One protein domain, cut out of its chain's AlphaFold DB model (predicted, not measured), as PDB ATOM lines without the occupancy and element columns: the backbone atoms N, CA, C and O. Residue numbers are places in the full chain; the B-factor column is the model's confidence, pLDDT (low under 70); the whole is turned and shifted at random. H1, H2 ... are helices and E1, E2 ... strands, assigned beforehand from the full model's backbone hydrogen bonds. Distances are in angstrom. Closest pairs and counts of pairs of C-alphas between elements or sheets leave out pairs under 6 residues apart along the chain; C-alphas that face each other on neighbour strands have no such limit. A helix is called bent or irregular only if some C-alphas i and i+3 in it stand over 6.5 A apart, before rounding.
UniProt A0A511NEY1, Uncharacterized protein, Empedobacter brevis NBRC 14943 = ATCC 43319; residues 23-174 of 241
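Overview. This is residues 23 to 174 of the 241 residues of an uncharacterized protein of Empedobacter brevis NBRC 14943 = ATCC 43319 (UniProt A0A511NEY1). An elongated model has a small sheet of three strands, E1, E3 and E2, near its middle, with helices packed towards both ends. H2, H3 and H4 stand side by side in a triangle at one end, H1 reaches from beside H2 to one face of the sheet, H5 and H7 cover the opposite face, and H6 lies beyond them at the far end. The printed part has 152 residues, with seven named helices and three named strands in the order H1 H2 H3 H4 E1 H5 H6 H7 E2 E3. The sheet, in the order E1 E3 E2, is mixed, and the class is mixed, helices and strands. The whole is compact by its radius of gyration of the C-alphas, 17.2 A, with spans of 54 by 30 by 26 A.

Arrangement. Residues 23 to 24 pair, parallel, with residues 102 to 103 of E1, residues 100 to 106. H1, residues 27 to 40, is on the sheet, across E1 at 84 degrees on the local plane; its closest C-alphas to E1 are those of Asp 29 and Glu 104, 5.5 A apart. H1 is close to but not clearly touching H2, residues 44 to 52, at a shallow tilt of 28 degrees, opposite ways; the closest C-alphas are those of Asn 38 and Arg 50, 6.4 A apart. H2 and H3, residues 70 to 77, touch as a helical hairpin, with the C-alphas of Phe 49 and Val 76 closest at 6.1 A. H3 and H4, residues 82 to 95, form another, closest at the C-alphas of Leu 77 and Leu 85, 6.2 A. E1 and E3, residues 161 to 167, are parallel at 12 degrees, with N 102 and O 162 within hydrogen-bond range at 2.9 A. E3 and E2, residues 153 to 158, are an antiparallel hairpin at 161 degrees, with N 156 and O 163 within hydrogen-bond range at 3.0 A. H5, residues 115 to 124, and H7, residues 143 to 150, are on the same face of the sheet, opposite to that of H1, at heights over the sheet of 8.7 A and 6.5 A. The closest C-alphas of H5 and E2 are those of Ser 120 and Thr 158, 6.3 A apart; for H7 and E2 they are those of Val 147 and Gly 153, 5.4 A apart. H6, residues 131 to 138, is not on the sheet; it is apart from H5 and only just apart from H7, the closest C-alphas being 8.5 A apart. In H1, H3, H4 and H6 every O i to N i+4 pair is within hydrogen-bond range; the count is 2 of 5 in H2, where 5 of 6 O i to N i+3 pairs are, 4 of 6 in H5 and 2 of 4 in H7.

Along the chain. H1 begins at C-alpha 27, (145.210, 210.598, 193.521), and is 20.0 A long. H2 is 14.3 A, H3 10.2 A and H4 20.3 A. E1 is 19.8 A, H5 14.8 A, H6 10.5 A and H7 11.1 A. H2, H5 and H7 are irregular: C-alphas 45 and 48 are 7.6 A apart, 120 and 123 7.3 A, and 146 and 149 7.2 A. E2 is 16.4 A long; E3 is 20.5 A and ends at C-alpha 167, (129.892, 213.783, 187.926).

Size, cuts and confidence. The two C-alphas farthest apart, those of Asn 79 and Glu 136, are 54.9 A apart. The printed part has no cut. The link from H2 to H3, residues 53 to 69, is long. The mean pLDDT of the printed part is 92.8, and no printed residue is under 70.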
ATOM      1  N   ILE A  23     142.444 218.878 198.313       95.94
ATOM      2  CA  ILE A  23     142.711 217.436 198.376       95.94
ATOM      3  C   ILE A  23     141.741 216.621 197.514       95.94
ATOM      4  O   ILE A  23     140.529 216.654 197.688       95.94
ATOM      5  N   GLY A  24     142.277 215.804 196.613       97.19
ATOM      6  CA  GLY A  24     141.494 214.764 195.953       97.19
ATOM      7  C   GLY A  24     141.192 213.612 196.911       97.19
ATOM      8  O   GLY A  24     142.082 213.149 197.632       97.19
ATOM      9  N   VAL A  25     139.966 213.087 196.897       96.69
ATOM     10  CA  VAL A  25     139.630 211.849 197.628       96.69
ATOM     11  C   VAL A  25     140.535 210.703 197.165       96.69
ATOM     12  O   VAL A  25     141.046 209.923 197.980       96.69
ATOM     13  N   THR A  26     140.843 210.657 195.870       96.75
ATOM     14  CA  THR A  26     141.872 209.810 195.263       96.75
ATOM     15  C   THR A  26     143.011 210.636 194.646       96.75
ATOM     16  O   THR A  26     142.945 211.858 194.514       96.75
ATOM     17  N   LYS A  27     144.105 209.959 194.263       96.38
ATOM     18  CA  LYS A  27     145.210 210.598 193.521       96.38
ATOM     19  C   LYS A  27     144.765 211.062 192.134       96.38
ATOM     20  O   LYS A  27     145.308 212.034 191.614       96.38
ATOM     21  N   ASP A  28     143.814 210.342 191.547       97.12
ATOM     22  CA  ASP A  28     143.255 210.656 190.239       97.12
ATOM     23  C   ASP A  28     142.360 211.897 190.310       97.12
ATOM     24  O   ASP A  28     142.475 212.774 189.463       97.12
ATOM     25  N   ASP A  29     141.583 212.064 191.384       98.06
ATOM     26  CA  ASP A  29     140.807 213.293 191.608       98.06
ATOM     27  C   ASP A  29     141.716 214.517 191.711       98.06
ATOM     28  O   ASP A  29     141.524 215.506 191.011       98.06
ATOM     29  N   ALA A  30     142.786 214.419 192.506       97.75
ATOM     30  CA  ALA A  30     143.780 215.486 192.591       97.75
ATOM     31  C   ALA A  30     144.462 215.748 191.240       97.75
ATOM     32  O   ALA A  30     144.873 216.872 190.955       97.75
ATOM     33  N   LYS A  31     144.615 214.709 190.408       97.69
ATOM     34  CA  LYS A  31     145.174 214.844 189.059       97.69
ATOM     35  C   LYS A  31     144.217 215.617 188.159       97.69
ATOM     36  O   LYS A  31     144.669 216.517 187.468       97.69
ATOM     37  N   LYS A  32     142.922 215.301 188.196       98.25
ATOM     38  CA  LYS A  32     141.896 215.993 187.407       98.25
ATOM     39  C   LYS A  32     141.828 217.474 187.754       98.25
ATOM     40  O   LYS A  32     141.878 218.274 186.835       98.25
ATOM     41  N   VAL A  33     141.855 217.840 189.040       98.31
ATOM     42  CA  VAL A  33     141.934 219.258 189.450       98.31
ATOM     43  C   VAL A  33     143.189 219.931 188.894       98.31
ATOM     44  O   VAL A  33     143.136 221.057 188.414       98.31
ATOM     45  N   HIS A  34     144.336 219.246 188.950       98.06
ATOM     46  CA  HIS A  34     145.593 219.792 188.438       98.06
ATOM     47  C   HIS A  34     145.533 219.999 186.923       98.06
ATOM     48  O   HIS A  34     145.885 221.070 186.435       98.06
ATOM     49  N   ASP A  35     145.033 219.009 186.187       98.25
ATOM     50  CA  ASP A  35     144.806 219.102 184.746       98.25
ATOM     51  C   ASP A  35     143.815 220.237 184.419       98.25
ATOM     52  O   ASP A  35     144.061 221.011 183.499       98.25
ATOM     53  N   ASP A  36     142.742 220.384 185.201       98.62
ATOM     54  CA  ASP A  36     141.725 221.428 185.036       98.62
ATOM     55  C   ASP A  36     142.298 222.826 185.234       98.62
ATOM     56  O   ASP A  36     142.073 223.703 184.405       98.62
ATOM     57  N   PHE A  37     143.110 223.041 186.270       98.69
ATOM     58  CA  PHE A  37     143.817 224.310 186.428       98.69
ATOM     59  C   PHE A  37     144.764 224.579 185.254       98.69
ATOM     60  O   PHE A  37     144.824 225.707 184.770       98.69
ATOM     61  N   ASN A  38     145.456 223.564 184.727       98.44
ATOM     62  CA  ASN A  38     146.287 223.754 183.536       98.44
ATOM     63  C   ASN A  38     145.470 224.122 182.285       98.44
ATOM     64  O   ASN A  38     145.972 224.879 181.457       98.44
ATOM     65  N   LEU A  39     144.237 223.623 182.153       98.44
ATOM     66  CA  LEU A  39     143.322 223.983 181.063       98.44
ATOM     67  C   LEU A  39     142.768 225.404 181.221       98.44
ATOM     68  O   LEU A  39     142.793 226.173 180.262       98.44
ATOM     69  N   ILE A  40     142.327 225.777 182.428       98.69
ATOM     70  CA  ILE A  40     141.841 227.132 182.737       98.69
ATOM     71  C   ILE A  40     142.922 228.166 182.425       98.69
ATOM     72  O   ILE A  40     142.665 229.179 181.778       98.69
ATOM     73  N   PHE A  41     144.150 227.892 182.860       98.62
ATOM     74  CA  PHE A  41     145.284 228.786 182.694       98.62
ATOM     75  C   PHE A  41     146.134 228.422 181.477       98.62
ATOM     76  O   PHE A  41     147.340 228.597 181.543       98.62
ATOM     77  N   ALA A  42     145.577 227.898 180.383       98.31
ATOM     78  CA  ALA A  42     146.378 227.374 179.267       98.31
ATOM     79  C   ALA A  42     147.234 228.430 178.535       98.31
ATOM     80  O   ALA A  42     148.286 228.091 177.984       98.31
ATOM     81  N   ASP A  43     146.815 229.701 178.541       98.25
ATOM     82  CA  ASP A  43     147.538 230.800 177.889       98.25
ATOM     83  C   ASP A  43     148.993 230.906 178.389       98.25
ATOM     84  O   ASP A  43     149.301 230.651 179.560       98.25
ATOM     85  N   SER A  44     149.924 231.259 177.500       97.56
ATOM     86  CA  SER A  44     151.352 231.322 177.821       97.56
ATOM     87  C   SER A  44     151.670 232.321 178.933       97.56
ATOM     88  O   SER A  44     152.607 232.070 179.688       97.56
ATOM     89  N   LYS A  45     150.862 233.375 179.115       97.50
ATOM     90  CA  LYS A  45     151.032 234.353 180.205       97.50
ATOM     91  C   LYS A  45     150.960 233.738 181.606       97.50
ATOM     92  O   LYS A  45     151.506 234.297 182.550       97.50
ATOM     93  N   PHE A  46     150.326 232.573 181.750       98.56
ATOM     94  CA  PHE A  46     150.227 231.859 183.023       98.56
ATOM     95  C   PHE A  46     151.295 230.779 183.210       98.56
ATOM     96  O   PHE A  46     151.189 230.005 184.160       98.56
ATOM     97  N   SER A  47     152.305 230.679 182.333       98.19
ATOM     98  CA  SER A  47     153.327 229.626 182.425       98.19
ATOM     99  C   SER A  47     153.929 229.539 183.820       98.19
ATOM    100  O   SER A  47     153.940 228.463 184.410       98.19
ATOM    101  N   ASP A  48     154.335 230.681 184.370       98.19
ATOM    102  CA  ASP A  48     154.982 230.758 185.675       98.19
ATOM    103  C   ASP A  48     154.006 230.373 186.787       98.19
ATOM    104  O   ASP A  48     154.350 229.581 187.661       98.19
ATOM    105  N   PHE A  49     152.754 230.833 186.708       98.44
ATOM    106  CA  PHE A  49     151.720 230.478 187.680       98.44
ATOM    107  C   PHE A  49     151.436 228.974 187.696       98.44
ATOM    108  O   PHE A  49     151.421 228.363 188.765       98.44
ATOM    109  N   ARG A  50     151.314 228.339 186.523       98.19
ATOM    110  CA  ARG A  50     151.105 226.886 186.424       98.19
ATOM    111  C   ARG A  50     152.239 226.085 187.064       98.19
ATOM    112  O   ARG A  50     151.969 225.030 187.632       98.19
ATOM    113  N   THR A  51     153.486 226.574 187.035       97.56
ATOM    114  CA  THR A  51     154.610 225.878 187.699       97.56
ATOM    115  C   THR A  51     154.494 225.847 189.222       97.56
ATOM    116  O   THR A  51     155.047 224.944 189.849       97.56
ATOM    117  N   LEU A  52     153.760 226.793 189.817       97.06
ATOM    118  CA  LEU A  52     153.536 226.848 191.263       97.06
ATOM    119  C   LEU A  52     152.487 225.833 191.723       97.06
ATOM    120  O   LEU A  52     152.542 225.340 192.850       97.06
ATOM    121  N   ILE A  53     151.548 225.482 190.842       96.75
ATOM    122  CA  ILE A  53     150.483 224.526 191.129       96.75
ATOM    123  C   ILE A  53     151.079 223.118 191.089       96.75
ATOM    124  O   ILE A  53     151.164 222.471 190.044       96.75
ATOM    125  N   THR A  54     151.495 222.621 192.250       95.81
ATOM    126  CA  THR A  54     152.126 221.305 192.382       95.81
ATOM    127  C   THR A  54     151.365 220.421 193.356       95.81
ATOM    128  O   THR A  54     150.648 220.895 194.234       95.81
ATOM    129  N   ARG A  55     151.520 219.104 193.199       95.06
ATOM    130  CA  ARG A  55     150.950 218.110 194.112       95.06
ATOM    131  C   ARG A  55     152.042 217.472 194.954       95.06
ATOM    132  O   ARG A  55     153.201 217.396 194.546       95.06
ATOM    133  N   SER A  56     151.659 216.995 196.126       93.12
ATOM    134  CA  SER A  56     152.506 216.226 197.034       93.12
ATOM    135  C   SER A  56     152.909 214.876 196.431       93.12
ATOM    136  O   SER A  56     152.526 214.525 195.314       93.12
ATOM    137  N   GLY A  57     153.663 214.076 197.184       87.81
ATOM    138  CA  GLY A  57     154.063 212.735 196.763       87.81
ATOM    139  C   GLY A  57     155.257 212.721 195.807       87.81
ATOM    140  O   GLY A  57     155.697 213.734 195.262       87.81
ATOM    141  N   LYS A  58     155.832 211.531 195.625       80.75
ATOM    142  CA  LYS A  58     157.031 211.348 194.804       80.75
ATOM    143  C   LYS A  58     156.658 211.570 193.337       80.75
ATOM    144  O   LYS A  58     155.844 210.832 192.801       80.75
ATOM    145  N   LYS A  59     157.311 212.534 192.676       86.94
ATOM    146  CA  LYS A  59     156.999 212.988 191.301       86.94
ATOM    147  C   LYS A  59     155.685 213.781 191.163       86.94
ATOM    148  O   LYS A  59     155.180 213.896 190.053       86.94
ATOM    149  N   GLY A  60     155.131 214.323 192.253       88.94
ATOM    150  CA  GLY A  60     153.919 215.146 192.191       88.94
ATOM    151  C   GLY A  60     152.657 214.358 191.835       88.94
ATOM    152  O   GLY A  60     151.832 214.810 191.038       88.94
ATOM    153  N   ASP A  61     152.526 213.151 192.388       91.88
ATOM    154  CA  ASP A  61     151.442 212.196 192.124       91.88
ATOM    155  C   ASP A  61     150.484 211.995 193.316       91.88
ATOM    156  O   ASP A  61     149.661 211.077 193.327       91.88
ATOM    157  N   GLY A  62     150.624 212.815 194.352       95.19
ATOM    158  CA  GLY A  62     149.868 212.744 195.590       95.19
ATOM    159  C   GLY A  62     148.446 213.280 195.472       95.19
ATOM    160  O   GLY A  62     148.038 213.870 194.472       95.19
ATOM    161  N   LYS A  63     147.681 213.069 196.546       95.56
ATOM    162  CA  LYS A  63     146.284 213.514 196.663       95.56
ATOM    163  C   LYS A  63     146.140 215.002 196.982       95.56
ATOM    164  O   LYS A  63     145.059 215.551 196.855       95.56
ATOM    165  N   LYS A  64     147.208 215.628 197.456       95.38
ATOM    166  CA  LYS A  64     147.195 216.962 198.051       95.38
ATOM    167  C   LYS A  64     147.954 217.945 197.184       95.38
ATOM    168  O   LYS A  64     149.001 217.555 196.662       95.38
ATOM    169  N   PHE A  65     147.476 219.177 197.079       96.00
ATOM    170  CA  PHE A  65     148.243 220.277 196.495       96.00
ATOM    171  C   PHE A  65     149.257 220.799 197.515       96.00
ATOM    172  O   PHE A  65     148.954 220.887 198.701       96.00
ATOM    173  N   ASN A  66     150.478 221.095 197.070       94.31
ATOM    174  CA  ASN A  66     151.475 221.706 197.943       94.31
ATOM    175  C   ASN A  66     151.151 223.188 198.114       94.31
ATOM    176  O   ASN A  66     150.727 223.839 197.157       94.31
ATOM    177  N   LYS A  67     151.435 223.724 199.302       92.06
ATOM    178  CA  LYS A  67     151.433 225.169 199.516       92.06
ATOM    179  C   LYS A  67     152.379 225.857 198.537       92.06
ATOM    180  O   LYS A  67     153.465 225.354 198.239       92.06
ATOM    181  N   ILE A  68     151.958 227.026 198.089       93.19
ATOM    182  CA  ILE A  68     152.743 227.923 197.263       93.19
ATOM    183  C   ILE A  68     153.444 228.911 198.189       93.19
ATOM    184  O   ILE A  68     152.798 229.559 199.010       93.19
ATOM    185  N   ASP A  69     154.760 229.030 198.041       92.56
ATOM    186  CA  ASP A  69     155.552 230.030 198.751       92.56
ATOM    187  C   ASP A  69     155.066 231.454 198.427       92.56
ATOM    188  O   ASP A  69     154.869 231.795 197.258       92.56
ATOM    189  N   ASN A  70     154.864 232.279 199.456       90.25
ATOM    190  CA  ASN A  70     154.252 233.602 199.307       90.25
ATOM    191  C   ASN A  70     155.137 234.591 198.542       90.25
ATOM    192  O   ASN A  70     154.610 235.412 197.784       90.25
ATOM    193  N   ASP A  71     156.460 234.521 198.704       92.75
ATOM    194  CA  ASP A  71     157.381 235.424 198.012       92.75
ATOM    195  C   ASP A  71     157.408 235.087 196.517       92.75
ATOM    196  O   ASP A  71     157.313 235.971 195.656       92.75
ATOM    197  N   VAL A  72     157.450 233.789 196.198       94.50
ATOM    198  CA  VAL A  72     157.357 233.304 194.817       94.50
ATOM    199  C   VAL A  72     155.994 233.642 194.208       94.50
ATOM    200  O   VAL A  72     155.937 234.146 193.084       94.50
ATOM    201  N   LEU A  73     154.900 233.420 194.946       94.69
ATOM    202  CA  LEU A  73     153.545 233.731 194.496       94.69
ATOM    203  C   LEU A  73     153.392 235.218 194.178       94.69
ATOM    204  O   LEU A  73     152.921 235.564 193.098       94.69
ATOM    205  N   THR A  74     153.832 236.096 195.083       94.94
ATOM    206  CA  THR A  74     153.741 237.555 194.918       94.94
ATOM    207  C   THR A  74     154.453 238.009 193.649       94.94
ATOM    208  O   THR A  74     153.908 238.795 192.874       94.94
ATOM    209  N   LYS A  75     155.651 237.474 193.388       95.62
ATOM    210  CA  LYS A  75     156.410 237.787 192.176       95.62
ATOM    211  C   LYS A  75     155.674 237.361 190.905       95.62
ATOM    212  O   LYS A  75     155.646 238.121 189.942       95.62
ATOM    213  N   VAL A  76     155.098 236.159 190.892       95.88
ATOM    214  CA  VAL A  76     154.387 235.630 189.719       95.88
ATOM    215  C   VAL A  76     153.076 236.377 189.476       95.88
ATOM    216  O   VAL A  76     152.802 236.769 188.342       95.88
ATOM    217  N   LEU A  77     152.291 236.636 190.526       95.25
ATOM    218  CA  LEU A  77     151.041 237.390 190.418       95.25
ATOM    219  C   LEU A  77     151.268 238.846 189.990       95.25
ATOM    220  O   LEU A  77     150.426 239.399 189.291       95.25
ATOM    221  N   GLY A  78     152.414 239.446 190.328       95.00
ATOM    222  CA  GLY A  78     152.783 240.799 189.891       95.00
ATOM    223  C   GLY A  78     152.885 240.983 188.369       95.00
ATOM    224  O   GLY A  78     152.875 242.118 187.898       95.00
ATOM    225  N   ASN A  79     152.943 239.890 187.600       94.19
ATOM    226  CA  ASN A  79     152.938 239.912 186.133       94.19
ATOM    227  C   ASN A  79     151.526 239.815 185.525       94.19
ATOM    228  O   ASN A  79     151.379 239.899 184.305       94.19
ATOM    229  N   LEU A  80     150.492 239.611 186.346       96.38
ATOM    230  CA  LEU A  80     149.100 239.471 185.920       96.38
ATOM    231  C   LEU A  80     148.294 240.722 186.290       96.38
ATOM    232  O   LEU A  80     148.663 241.495 187.171       96.38
ATOM    233  N   SER A  81     147.153 240.926 185.633       96.81
ATOM    234  CA  SER A  81     146.241 242.032 185.953       96.81
ATOM    235  C   SER A  81     144.785 241.664 185.668       96.81
ATOM    236  O   SER A  81     144.510 240.652 185.025       96.81
ATOM    237  N   GLY A  82     143.841 242.467 186.169       96.88
ATOM    238  CA  GLY A  82     142.412 242.294 185.891       96.88
ATOM    239  C   GLY A  82     141.884 240.902 186.254       96.88
ATOM    240  O   GLY A  82     142.130 240.407 187.355       96.88
ATOM    241  N   ASP A  83     141.160 240.287 185.318       98.31
ATOM    242  CA  ASP A  83     140.581 238.948 185.469       98.31
ATOM    243  C   ASP A  83     141.649 237.863 185.697       98.31
ATOM    244  O   ASP A  83     141.464 236.979 186.534       98.31
ATOM    245  N   ASP A  84     142.787 237.962 185.002       98.44
ATOM    246  CA  ASP A  84     143.881 236.992 185.094       98.44
ATOM    247  C   ASP A  84     144.453 236.945 186.513       98.44
ATOM    248  O   ASP A  84     144.608 235.871 187.099       98.44
ATOM    249  N   LEU A  85     144.724 238.126 187.081       98.19
ATOM    250  CA  LEU A  85     145.190 238.260 188.459       98.19
ATOM    251  C   LEU A  85     144.127 237.755 189.430       98.19
ATOM    252  O   LEU A  85     144.438 236.966 190.314       98.19
ATOM    253  N   ALA A  86     142.873 238.175 189.254       98.31
ATOM    254  CA  ALA A  86     141.803 237.809 190.172       98.31
ATOM    255  C   ALA A  86     141.617 236.290 190.281       98.31
ATOM    256  O   ALA A  86     141.533 235.766 191.392       98.31
ATOM    257  N   LEU A  87     141.588 235.576 189.152       98.62
ATOM    258  CA  LEU A  87     141.397 234.128 189.166       98.62
ATOM    259  C   LEU A  87     142.624 233.395 189.718       98.62
ATOM    260  O   LEU A  87     142.473 232.470 190.517       98.62
ATOM    261  N   ALA A  88     143.832 233.823 189.337       98.25
ATOM    262  CA  ALA A  88     145.067 233.246 189.860       98.25
ATOM    263  C   ALA A  88     145.179 233.439 191.384       98.25
ATOM    264  O   ALA A  88     145.545 232.503 192.095       98.25
ATOM    265  N   THR A  89     144.782 234.606 191.903       97.19
ATOM    266  CA  THR A  89     144.704 234.872 193.346       97.19
ATOM    267  C   THR A  89     143.706 233.947 194.041       97.19
ATOM    268  O   THR A  89     144.069 233.332 195.040       97.19
ATOM    269  N   ILE A  90     142.488 233.779 193.508       97.75
ATOM    270  CA  ILE A  90     141.481 232.872 194.091       97.75
ATOM    271  C   ILE A  90     142.027 231.441 194.180       97.75
ATOM    272  O   ILE A  90     141.921 230.798 195.226       97.75
ATOM    273  N   VAL A  91     142.645 230.938 193.108       97.69
ATOM    274  CA  VAL A  91     143.223 229.585 193.081       97.69
ATOM    275  C   VAL A  91     144.360 229.454 194.089       97.69
ATOM    276  O   VAL A  91     144.350 228.524 194.896       97.69
ATOM    277  N   ALA A  92     145.303 230.397 194.097       96.25
ATOM    278  CA  ALA A  92     146.436 230.368 195.015       96.25
ATOM    279  C   ALA A  92     145.989 230.431 196.479       96.25
ATOM    280  O   ALA A  92     146.451 229.643 197.302       96.25
ATOM    281  N   ASN A  93     145.026 231.295 196.793       94.31
ATOM    282  CA  ASN A  93     144.505 231.418 198.144       94.31
ATOM    283  C   ASN A  93     143.644 230.214 198.554       94.31
ATOM    284  O   ASN A  93     143.534 229.933 199.744       94.31
ATOM    285  N   THR A  94     143.034 229.490 197.608       95.69
ATOM    286  CA  THR A  94     142.360 228.208 197.899       95.69
ATOM    287  C   THR A  94     143.381 227.112 198.197       95.69
ATOM    288  O   THR A  94     143.193 226.338 199.131       95.69
ATOM    289  N   ILE A  95     144.482 227.051 197.438       95.44
ATOM    290  CA  ILE A  95     145.585 226.103 197.677       95.44
ATOM    291  C   ILE A  95     146.244 226.365 199.037       95.44
ATOM    292  O   ILE A  95     146.514 225.419 199.774       95.44
ATOM    293  N   ASN A  96     146.471 227.637 199.372       92.75
ATOM    294  CA  ASN A  96     147.109 228.065 200.616       92.75
ATOM    295  C   ASN A  96     146.120 228.291 201.777       92.75
ATOM    296  O   ASN A  96     146.499 228.907 202.772       92.75
ATOM    297  N   SER A  97     144.867 227.842 201.647       88.56
ATOM    298  CA  SER A  97     143.811 228.047 202.646       88.56
ATOM    299  C   SER A  97     144.162 227.433 204.015       88.56
ATOM    300  O   SER A  97     145.161 226.739 204.198       88.56
ATOM    301  N   GLU A  98     143.332 227.693 205.021       86.06
ATOM    302  CA  GLU A  98     143.302 226.915 206.269       86.06
ATOM    303  C   GLU A  98     142.194 225.853 206.263       86.06
ATOM    304  O   GLU A  98     142.181 224.952 207.107       86.06
ATOM    305  N   ASP A  99     141.287 225.930 205.292       91.75
ATOM    306  CA  ASP A  99     140.197 224.989 205.083       91.75
ATOM    307  C   ASP A  99     140.615 223.839 204.163       91.75
ATOM    308  O   ASP A  99     141.297 224.017 203.159       91.75
ATOM    309  N   VAL A 100     140.157 222.628 204.479       93.94
ATOM    310  CA  VAL A 100     140.289 221.463 203.600       93.94
ATOM    311  C   VAL A 100     139.201 221.523 202.542       93.94
ATOM    312  O   VAL A 100     138.025 221.341 202.858       93.94
ATOM    313  N   HIS A 101     139.598 221.698 201.287       97.12
ATOM    314  CA  HIS A 101     138.698 221.619 200.143       97.12
ATOM    315  C   HIS A 101     138.859 220.249 199.476       97.12
ATOM    316  O   HIS A 101     139.749 220.048 198.642       97.12
ATOM    317  N   SER A 102     138.043 219.277 199.893       97.19
ATOM    318  CA  SER A 102     138.057 217.930 199.325       97.19
ATOM    319  C   SER A 102     137.221 217.834 198.057       97.19
ATOM    320  O   SER A 102     136.175 218.467 197.940       97.19
ATOM    321  N   ILE A 103     137.671 217.019 197.108       98.00
ATOM    322  CA  ILE A 103     136.970 216.810 195.841       98.00
ATOM    323  C   ILE A 103     137.084 215.369 195.356       98.00
ATOM    324  O   ILE A 103     138.149 214.753 195.440       98.00
ATOM    325  N   GLU A 104     135.985 214.833 194.836       97.31
ATOM    326  CA  GLU A 104     135.948 213.558 194.123       97.31
ATOM    327  C   GLU A 104     135.197 213.671 192.801       97.31
ATOM    328  O   GLU A 104     134.204 214.394 192.690       97.31
ATOM    329  N   TYR A 105     135.673 212.931 191.803       96.94
ATOM    330  CA  TYR A 105     135.020 212.826 190.510       96.94
ATOM    331  C   TYR A 105     134.405 211.446 190.346       96.94
ATOM    332  O   TYR A 105     135.072 210.428 190.537       96.94
ATOM    333  N   THR A 106     133.171 211.411 189.865       95.25
ATOM    334  CA  THR A 106     132.563 210.191 189.333       95.25
ATOM    335  C   THR A 106     132.483 210.274 187.811       95.25
ATOM    336  O   THR A 106     132.531 211.360 187.234       95.25
ATOM    337  N   SER A 107     132.432 209.132 187.134       90.50
ATOM    338  CA  SER A 107     132.402 209.033 185.665       90.50
ATOM    339  C   SER A 107     131.012 208.686 185.126       90.50
ATOM    340  O   SER A 107     130.743 208.880 183.944       90.50
ATOM    341  N   SER A 108     130.129 208.168 185.979       86.44
ATOM    342  CA  SER A 108     128.747 207.815 185.655       86.44
ATOM    343  C   SER A 108     127.804 208.177 186.802       86.44
ATOM    344  O   SER A 108     128.191 208.260 187.968       86.44
ATOM    345  N   ASP A 109     126.533 208.349 186.448       83.50
ATOM    346  CA  ASP A 109     125.376 208.416 187.344       83.50
ATOM    347  C   ASP A 109     125.257 207.199 188.285       83.50
ATOM    348  O   ASP A 109     124.710 207.309 189.384       83.50
ATOM    349  N   LYS A 110     125.788 206.041 187.872       87.75
ATOM    350  CA  LYS A 110     125.753 204.774 188.620       87.75
ATOM    351  C   LYS A 110     126.941 204.571 189.549       87.75
ATOM    352  O   LYS A 110     126.882 203.672 190.386       87.75
ATOM    353  N   ASP A 111     127.997 205.362 189.400       93.69
ATOM    354  CA  ASP A 111     129.186 205.224 190.231       93.69
ATOM    355  C   ASP A 111     128.844 205.511 191.689       93.69
ATOM    356  O   ASP A 111     128.083 206.431 191.995       93.69
ATOM    357  N   LEU A 112     129.418 204.724 192.592       94.31
ATOM    358  CA  LEU A 112     129.282 204.955 194.021       94.31
ATOM    359  C   LEU A 112     130.224 206.079 194.446       94.31
ATOM    360  O   LEU A 112     131.402 206.068 194.088       94.31
ATOM    361  N   ILE A 113     129.715 207.022 195.234       94.25
ATOM    362  CA  ILE A 113     130.562 208.036 195.867       94.25
ATOM    363  C   ILE A 113     131.337 207.424 197.034       94.25
ATOM    364  O   ILE A 113     130.943 206.406 197.616       94.25
ATOM    365  N   SER A 114     132.450 208.054 197.393       94.75
ATOM    366  CA  SER A 114     133.279 207.624 198.513       94.75
ATOM    367  C   SER A 114     132.535 207.703 199.848       94.75
ATOM    368  O   SER A 114     131.600 208.485 200.017       94.75
ATOM    369  N   SER A 115     132.991 206.947 200.853       91.25
ATOM    370  CA  SER A 115     132.456 207.058 202.218       91.25
ATOM    371  C   SER A 115     132.578 208.481 202.771       91.25
ATOM    372  O   SER A 115     131.665 208.960 203.431       91.25
ATOM    373  N   THR A 116     133.666 209.187 202.446       90.75
ATOM    374  CA  THR A 116     133.857 210.595 202.822       90.75
ATOM    375  C   THR A 116     132.814 211.501 202.171       90.75
ATOM    376  O   THR A 116     132.294 212.404 202.827       90.75
ATOM    377  N   GLY A 117     132.486 211.259 200.899       92.00
ATOM    378  CA  GLY A 117     131.413 211.961 200.200       92.00
ATOM    379  C   GLY A 117     130.056 211.701 200.838       92.00
ATOM    380  O   GLY A 117     129.320 212.649 201.098       92.00
ATOM    381  N   VAL A 118     129.762 210.437 201.172       90.81
ATOM    382  CA  VAL A 118     128.544 210.067 201.910       90.81
ATOM    383  C   VAL A 118     128.451 210.851 203.214       90.81
ATOM    384  O   VAL A 118     127.456 211.533 203.429       90.81
ATOM    385  N   ASP A 119     129.487 210.797 204.050       89.81
ATOM    386  CA  ASP A 119     129.497 211.451 205.361       89.81
ATOM    387  C   ASP A 119     129.374 212.978 205.250       89.81
ATOM    388  O   ASP A 119     128.769 213.614 206.110       89.81
ATOM    389  N   SER A 120     129.924 213.572 204.188       91.88
ATOM    390  CA  SER A 120     129.876 215.023 203.970       91.88
ATOM    391  C   SER A 120     128.506 215.498 203.483       91.88
ATOM    392  O   SER A 120     128.040 216.563 203.884       91.88
ATOM    393  N   PHE A 121     127.851 214.721 202.618       90.44
ATOM    394  CA  PHE A 121     126.576 215.105 202.013       90.44
ATOM    395  C   PHE A 121     125.354 214.628 202.787       90.44
ATOM    396  O   PHE A 121     124.286 215.179 202.553       90.44
ATOM    397  N   LEU A 122     125.477 213.660 203.702       85.06
ATOM    398  CA  LEU A 122     124.330 213.016 204.354       85.06
ATOM    399  C   LEU A 122     123.326 214.016 204.945       85.06
ATOM    400  O   LEU A 122     122.132 213.894 204.687       85.06
ATOM    401  N   ASP A 123     123.820 215.028 205.662       83.00
ATOM    402  CA  ASP A 123     122.991 216.062 206.303       83.00
ATOM    403  C   ASP A 123     122.378 217.056 205.299       83.00
ATOM    404  O   ASP A 123     121.438 217.778 205.624       83.00
ATOM    405  N   ASN A 124     122.910 217.099 204.075       80.19
ATOM    406  CA  ASN A 124     122.466 217.971 202.988       80.19
ATOM    407  C   ASN A 124     121.574 217.238 201.973       80.19
ATOM    408  O   ASN A 124     121.059 217.866 201.047       80.19
ATOM    409  N   LEU A 125     121.383 215.923 202.119       79.75
ATOM    410  CA  LEU A 125     120.494 215.174 201.240       79.75
ATOM    411  C   LEU A 125     119.028 215.473 201.584       79.75
ATOM    412  O   LEU A 125     118.655 215.479 202.760       79.75
ATOM    413  N   PRO A 126     118.164 215.683 200.576       77.81
ATOM    414  CA  PRO A 126     116.740 215.858 200.814       77.81
ATOM    415  C   PRO A 126     116.146 214.689 201.607       77.81
ATOM    416  O   PRO A 126     116.361 213.525 201.271       77.81
ATOM    417  N   GLY A 127     115.325 214.987 202.619       80.06
ATOM    418  CA  GLY A 127     114.770 213.974 203.529       80.06
ATOM    419  C   GLY A 127     113.867 212.916 202.876       80.06
ATOM    420  O   GLY A 127     113.551 211.911 203.507       80.06
ATOM    421  N   TYR A 128     113.460 213.107 201.616       81.81
ATOM    422  CA  TYR A 128     112.742 212.089 200.839       81.81
ATOM    423  C   TYR A 128     113.662 210.991 200.275       81.81
ATOM    424  O   TYR A 128     113.167 209.965 199.803       81.81
ATOM    425  N   ILE A 129     114.986 211.179 200.292       83.62
ATOM    426  CA  ILE A 129     115.945 210.179 199.820       83.62
ATOM    427  C   ILE A 129     116.113 209.098 200.889       83.62
ATOM    428  O   ILE A 129     116.632 209.335 201.979       83.62
ATOM    429  N   ASN A 130     115.725 207.866 200.555       87.75
ATOM    430  CA  ASN A 130     115.931 206.721 201.435       87.75
ATOM    431  C   ASN A 130     117.333 206.123 201.233       87.75
ATOM    432  O   ASN A 130     117.542 205.239 200.401       87.75
ATOM    433  N   ILE A 131     118.284 206.595 202.037       87.38
ATOM    434  CA  ILE A 131     119.687 206.158 202.006       87.38
ATOM    435  C   ILE A 131     119.842 204.664 202.294       87.38
ATOM    436  O   ILE A 131     120.676 204.006 201.675       87.38
ATOM    437  N   GLY A 132     119.042 204.118 203.216       88.94
ATOM    438  CA  GLY A 132     119.066 202.691 203.535       88.94
ATOM    439  C   GLY A 132     118.704 201.842 202.318       88.94
ATOM    440  O   GLY A 132     119.435 200.917 201.977       88.94
ATOM    441  N   LYS A 133     117.639 202.232 201.611       91.38
ATOM    442  CA  LYS A 133     117.183 201.558 200.392       91.38
ATOM    443  C   LYS A 133     118.177 201.691 199.236       91.38
ATOM    444  O   LYS A 133     118.389 200.722 198.520       91.38
ATOM    445  N   GLU A 134     118.804 202.853 199.052       90.94
ATOM    446  CA  GLU A 134     119.865 203.001 198.039       90.94
ATOM    447  C   GLU A 134     121.050 202.073 198.327       90.94
ATOM    448  O   GLU A 134     121.492 201.343 197.440       90.94
ATOM    449  N   LYS A 135     121.509 202.017 199.584       92.31
ATOM    450  CA  LYS A 135     122.590 201.108 199.984       92.31
ATOM    451  C   LYS A 135     122.214 199.637 199.796       92.31
ATOM    452  O   LYS A 135     123.054 198.866 199.343       92.31
ATOM    453  N   GLU A 136     120.978 199.256 200.113       94.81
ATOM    454  CA  GLU A 136     120.468 197.894 199.910       94.81
ATOM    455  C   GLU A 136     120.437 197.507 198.424       94.81
ATOM    456  O   GLU A 136     120.874 196.418 198.061       94.81
ATOM    457  N   LEU A 137     119.961 198.406 197.558       94.06
ATOM    458  CA  LEU A 137     119.796 198.132 196.129       94.06
ATOM    459  C   LEU A 137     121.112 198.142 195.346       94.06
ATOM    460  O   LEU A 137     121.255 197.379 194.392       94.06
ATOM    461  N   TYR A 138     122.054 199.015 195.713       93.38
ATOM    462  CA  TYR A 138     123.236 199.300 194.890       93.38
ATOM    463  C   TYR A 138     124.572 199.060 195.601       93.38
ATOM    464  O   TYR A 138     125.625 199.267 195.005       93.38
ATOM    465  N   GLY A 139     124.559 198.634 196.868       92.50
ATOM    466  CA  GLY A 139     125.775 198.413 197.658       92.50
ATOM    467  C   GLY A 139     126.480 199.701 198.105       92.50
ATOM    468  O   GLY A 139     127.597 199.643 198.614       92.50
ATOM    469  N   GLY A 140     125.847 200.865 197.933       92.19
ATOM    470  CA  GLY A 140     126.390 202.174 198.292       92.19
ATOM    471  C   GLY A 140     125.451 203.315 197.904       92.19
ATOM    472  O   GLY A 140     124.289 203.085 197.581       92.19
ATOM    473  N   ILE A 141     125.950 204.554 197.943       92.50
ATOM    474  CA  ILE A 141     125.212 205.727 197.457       92.50
ATOM    475  C   ILE A 141     125.763 206.099 196.086       92.50
ATOM    476  O   ILE A 141     126.956 206.354 195.948       92.50
ATOM    477  N   ARG A 142     124.894 206.120 195.077       92.56
ATOM    478  CA  ARG A 142     125.257 206.509 193.712       92.56
ATOM    479  C   ARG A 142     125.432 208.022 193.596       92.56
ATOM    480  O   ARG A 142     124.711 208.776 194.247       92.56
ATOM    481  N   SER A 143     126.323 208.463 192.714       91.19
ATOM    482  CA  SER A 143     126.585 209.880 192.431       91.19
ATOM    483  C   SER A 143     125.318 210.640 192.055       91.19
ATOM    484  O   SER A 143     125.041 211.704 192.610       91.19
ATOM    485  N   PHE A 144     124.473 210.040 191.213       88.88
ATOM    486  CA  PHE A 144     123.211 210.644 190.791       88.88
ATOM    487  C   PHE A 144     122.280 210.994 191.956       88.88
ATOM    488  O   PHE A 144     121.612 212.026 191.921       88.88
ATOM    489  N   THR A 145     122.261 210.170 193.007       89.50
ATOM    490  CA  THR A 145     121.451 210.415 194.209       89.50
ATOM    491  C   THR A 145     121.853 211.714 194.906       89.50
ATOM    492  O   THR A 145     121.013 212.350 195.536       89.50
ATOM    493  N   VAL A 146     123.121 212.115 194.784       88.94
ATOM    494  CA  VAL A 146     123.665 213.304 195.442       88.94
ATOM    495  C   VAL A 146     123.675 214.510 194.510       88.94
ATOM    496  O   VAL A 146     123.087 215.535 194.841       88.94
ATOM    497  N   VAL A 147     124.303 214.388 193.338       88.44
ATOM    498  CA  VAL A 147     124.544 215.534 192.442       88.44
ATOM    499  C   VAL A 147     123.672 215.540 191.185       88.44
ATOM    500  O   VAL A 147     123.597 216.548 190.486       88.44
ATOM    501  N   GLY A 148     122.955 214.452 190.894       83.31
ATOM    502  CA  GLY A 148     122.165 214.325 189.664       83.31
ATOM    503  C   GLY A 148     121.025 215.341 189.557       83.31
ATOM    504  O   GLY A 148     120.736 215.835 188.471       83.31
ATOM    505  N   SER A 149     120.407 215.696 190.686       75.94
ATOM    506  CA  SER A 149     119.307 216.674 190.733       75.94
ATOM    507  C   SER A 149     119.755 218.140 190.793       75.94
ATOM    508  O   SER A 149     118.923 219.029 190.629       75.94
ATOM    509  N   ILE A 150     121.053 218.392 190.990       80.94
ATOM    510  CA  ILE A 150     121.636 219.738 191.129       80.94
ATOM    511  C   ILE A 150     122.595 220.089 189.982       80.94
ATOM    512  O   ILE A 150     123.384 221.018 190.090       80.94
ATOM    513  N   GLY A 151     122.493 219.380 188.854       84.19
ATOM    514  CA  GLY A 151     123.223 219.713 187.626       84.19
ATOM    515  C   GLY A 151     124.550 218.978 187.437       84.19
ATOM    516  O   GLY A 151     125.331 219.377 186.580       84.19
ATOM    517  N   GLY A 152     124.800 217.907 188.199       88.62
ATOM    518  CA  GLY A 152     125.966 217.032 188.039       88.62
ATOM    519  C   GLY A 152     127.214 217.474 188.809       88.62
ATOM    520  O   GLY A 152     128.216 216.765 188.774       88.62
ATOM    521  N   GLY A 153     127.155 218.587 189.536       93.44
ATOM    522  CA  GLY A 153     128.167 219.039 190.486       93.44
ATOM    523  C   GLY A 153     127.501 219.464 191.790       93.44
ATOM    524  O   GLY A 153     126.320 219.805 191.803       93.44
ATOM    525  N   GLY A 154     128.225 219.374 192.899       93.94
ATOM    526  CA  GLY A 154     127.753 219.941 194.151       93.94
ATOM    527  C   GLY A 154     128.851 220.076 195.186       93.94
ATOM    528  O   GLY A 154     129.739 219.223 195.286       93.94
ATOM    529  N   THR A 155     128.720 221.102 196.021       96.25
ATOM    530  CA  THR A 155     129.635 221.382 197.127       96.25
ATOM    531  C   THR A 155     128.884 221.656 198.418       96.25
ATOM    532  O   THR A 155     127.932 222.434 198.459       96.25
ATOM    533  N   VAL A 156     129.356 221.055 199.509       95.00
ATOM    534  CA  VAL A 156     128.814 221.259 200.857       95.00
ATOM    535  C   VAL A 156     129.900 221.698 201.823       95.00
ATOM    536  O   VAL A 156     131.076 221.352 201.684       95.00
ATOM    537  N   LYS A 157     129.492 222.451 202.847       94.69
ATOM    538  CA  LYS A 157     130.367 222.804 203.960       94.69
ATOM    539  C   LYS A 157     130.563 221.596 204.876       94.69
ATOM    540  O   LYS A 157     129.612 220.902 205.215       94.69
ATOM    541  N   THR A 158     131.795 221.385 205.320       92.56
ATOM    542  CA  THR A 158     132.162 220.386 206.328       92.56
ATOM    543  C   THR A 158     132.711 221.078 207.574       92.56
ATOM    544  O   THR A 158     132.952 222.285 207.594       92.56
ATOM    545  N   LYS A 159     132.978 220.311 208.636       89.06
ATOM    546  CA  LYS A 159     133.607 220.843 209.860       89.06
ATOM    547  C   LYS A 159     135.025 221.387 209.642       89.06
ATOM    548  O   LYS A 159     135.526 222.092 210.510       89.06
ATOM    549  N   LYS A 160     135.701 220.991 208.559       88.62
ATOM    550  CA  LYS A 160     137.109 221.325 208.294       88.62
ATOM    551  C   LYS A 160     137.312 222.139 207.014       88.62
ATOM    552  O   LYS A 160     138.467 222.345 206.667       88.62
ATOM    553  N   GLY A 161     136.243 222.513 206.313       93.69
ATOM    554  CA  GLY A 161     136.294 223.181 205.014       93.69
ATOM    555  C   GLY A 161     135.089 222.799 204.162       93.69
ATOM    556  O   GLY A 161     133.952 222.992 204.593       93.69
ATOM    557  N   THR A 162     135.303 222.210 202.987       96.38
ATOM    558  CA  THR A 162     134.230 221.815 202.056       96.38
ATOM    559  C   THR A 162     134.494 220.475 201.387       96.38
ATOM    560  O   THR A 162     135.641 220.056 201.281       96.38
ATOM    561  N   HIS A 163     133.434 219.829 200.900       97.00
ATOM    562  CA  HIS A 163     133.529 218.636 200.058       97.00
ATOM    563  C   HIS A 163     132.750 218.851 198.767       97.00
ATOM    564  O   HIS A 163     131.586 219.245 198.811       97.00
ATOM    565  N   THR A 164     133.395 218.568 197.643       97.62
ATOM    566  CA  THR A 164     132.857 218.708 196.293       97.62
ATOM    567  C   THR A 164     132.746 217.344 195.624       97.62
ATOM    568  O   THR A 164     133.669 216.530 195.696       97.62
ATOM    569  N   ILE A 165     131.636 217.101 194.936       96.94
ATOM    570  CA  ILE A 165     131.444 215.940 194.067       96.94
ATOM    571  C   ILE A 165     131.144 216.454 192.663       96.94
ATOM    572  O   ILE A 165     130.265 217.295 192.492       96.94
ATOM    573  N   ILE A 166     131.857 215.941 191.660       96.25
ATOM    574  CA  ILE A 166     131.605 216.255 190.248       96.25
ATOM    575  C   ILE A 166     131.378 214.963 189.472       96.25
ATOM    576  O   ILE A 166     132.268 214.123 189.341       96.25
ATOM    577  N   GLN A 167     130.192 214.822 188.894       93.69
ATOM    578  CA  GLN A 167     129.892 213.783 187.926       93.69
ATOM    579  C   GLN A 167     130.374 214.233 186.542       93.69
ATOM    580  O   GLN A 167     129.757 215.059 185.870       93.69
ATOM    581  N   THR A 168     131.483 213.655 186.089       85.62
ATOM    582  CA  THR A 168     132.066 213.919 184.768       85.62
ATOM    583  C   THR A 168     131.050 213.590 183.674       85.62
ATOM    584  O   THR A 168     130.481 212.502 183.658       85.62
ATOM    585  N   GLY A 169     130.807 214.535 182.762       79.44
ATOM    586  CA  GLY A 169     129.797 214.392 181.705       79.44
ATOM    587  C   GLY A 169     128.345 214.524 182.187       79.44
ATOM    588  O   GLY A 169     127.432 214.421 181.374       79.44
ATOM    589  N   GLY A 170     128.124 214.764 183.483       78.88
ATOM    590  CA  GLY A 170     126.823 215.124 184.048       78.88
ATOM    591  C   GLY A 170     126.514 216.622 183.987       78.88
ATOM    592  O   GLY A 170     125.381 217.004 184.262       78.88
ATOM    593  N   THR A 171     127.493 217.459 183.623       79.06
ATOM    594  CA  THR A 171     127.367 218.922 183.568       79.06
ATOM    595  C   THR A 171     127.284 219.427 182.126       79.06
ATOM    596  O   THR A 171     127.894 218.853 181.226       79.06
ATOM    597  N   ALA A 172     126.549 220.521 181.899       80.44
ATOM    598  CA  ALA A 172     126.419 221.139 180.571       80.44
ATOM    599  C   ALA A 172     127.671 221.928 180.135       80.44
ATOM    600  O   ALA A 172     127.855 222.183 178.946       80.44
ATOM    601  N   THR A 173     128.519 222.311 181.094       86.88
ATOM    602  CA  THR A 173     129.799 222.990 180.860       86.88
ATOM    603  C   THR A 173     130.975 222.009 180.901       86.88
ATOM    604  O   THR A 173     130.816 220.844 181.285       86.88
ATOM    605  N   SER A 174     132.153 222.464 180.472       93.88
ATOM    606  CA  SER A 174     133.375 221.659 180.484       93.88
ATOM    607  C   SER A 174     133.843 221.362 181.912       93.88
ATOM    608  O   SER A 174     133.550 222.102 182.851       93.88
TER     609      SER A 174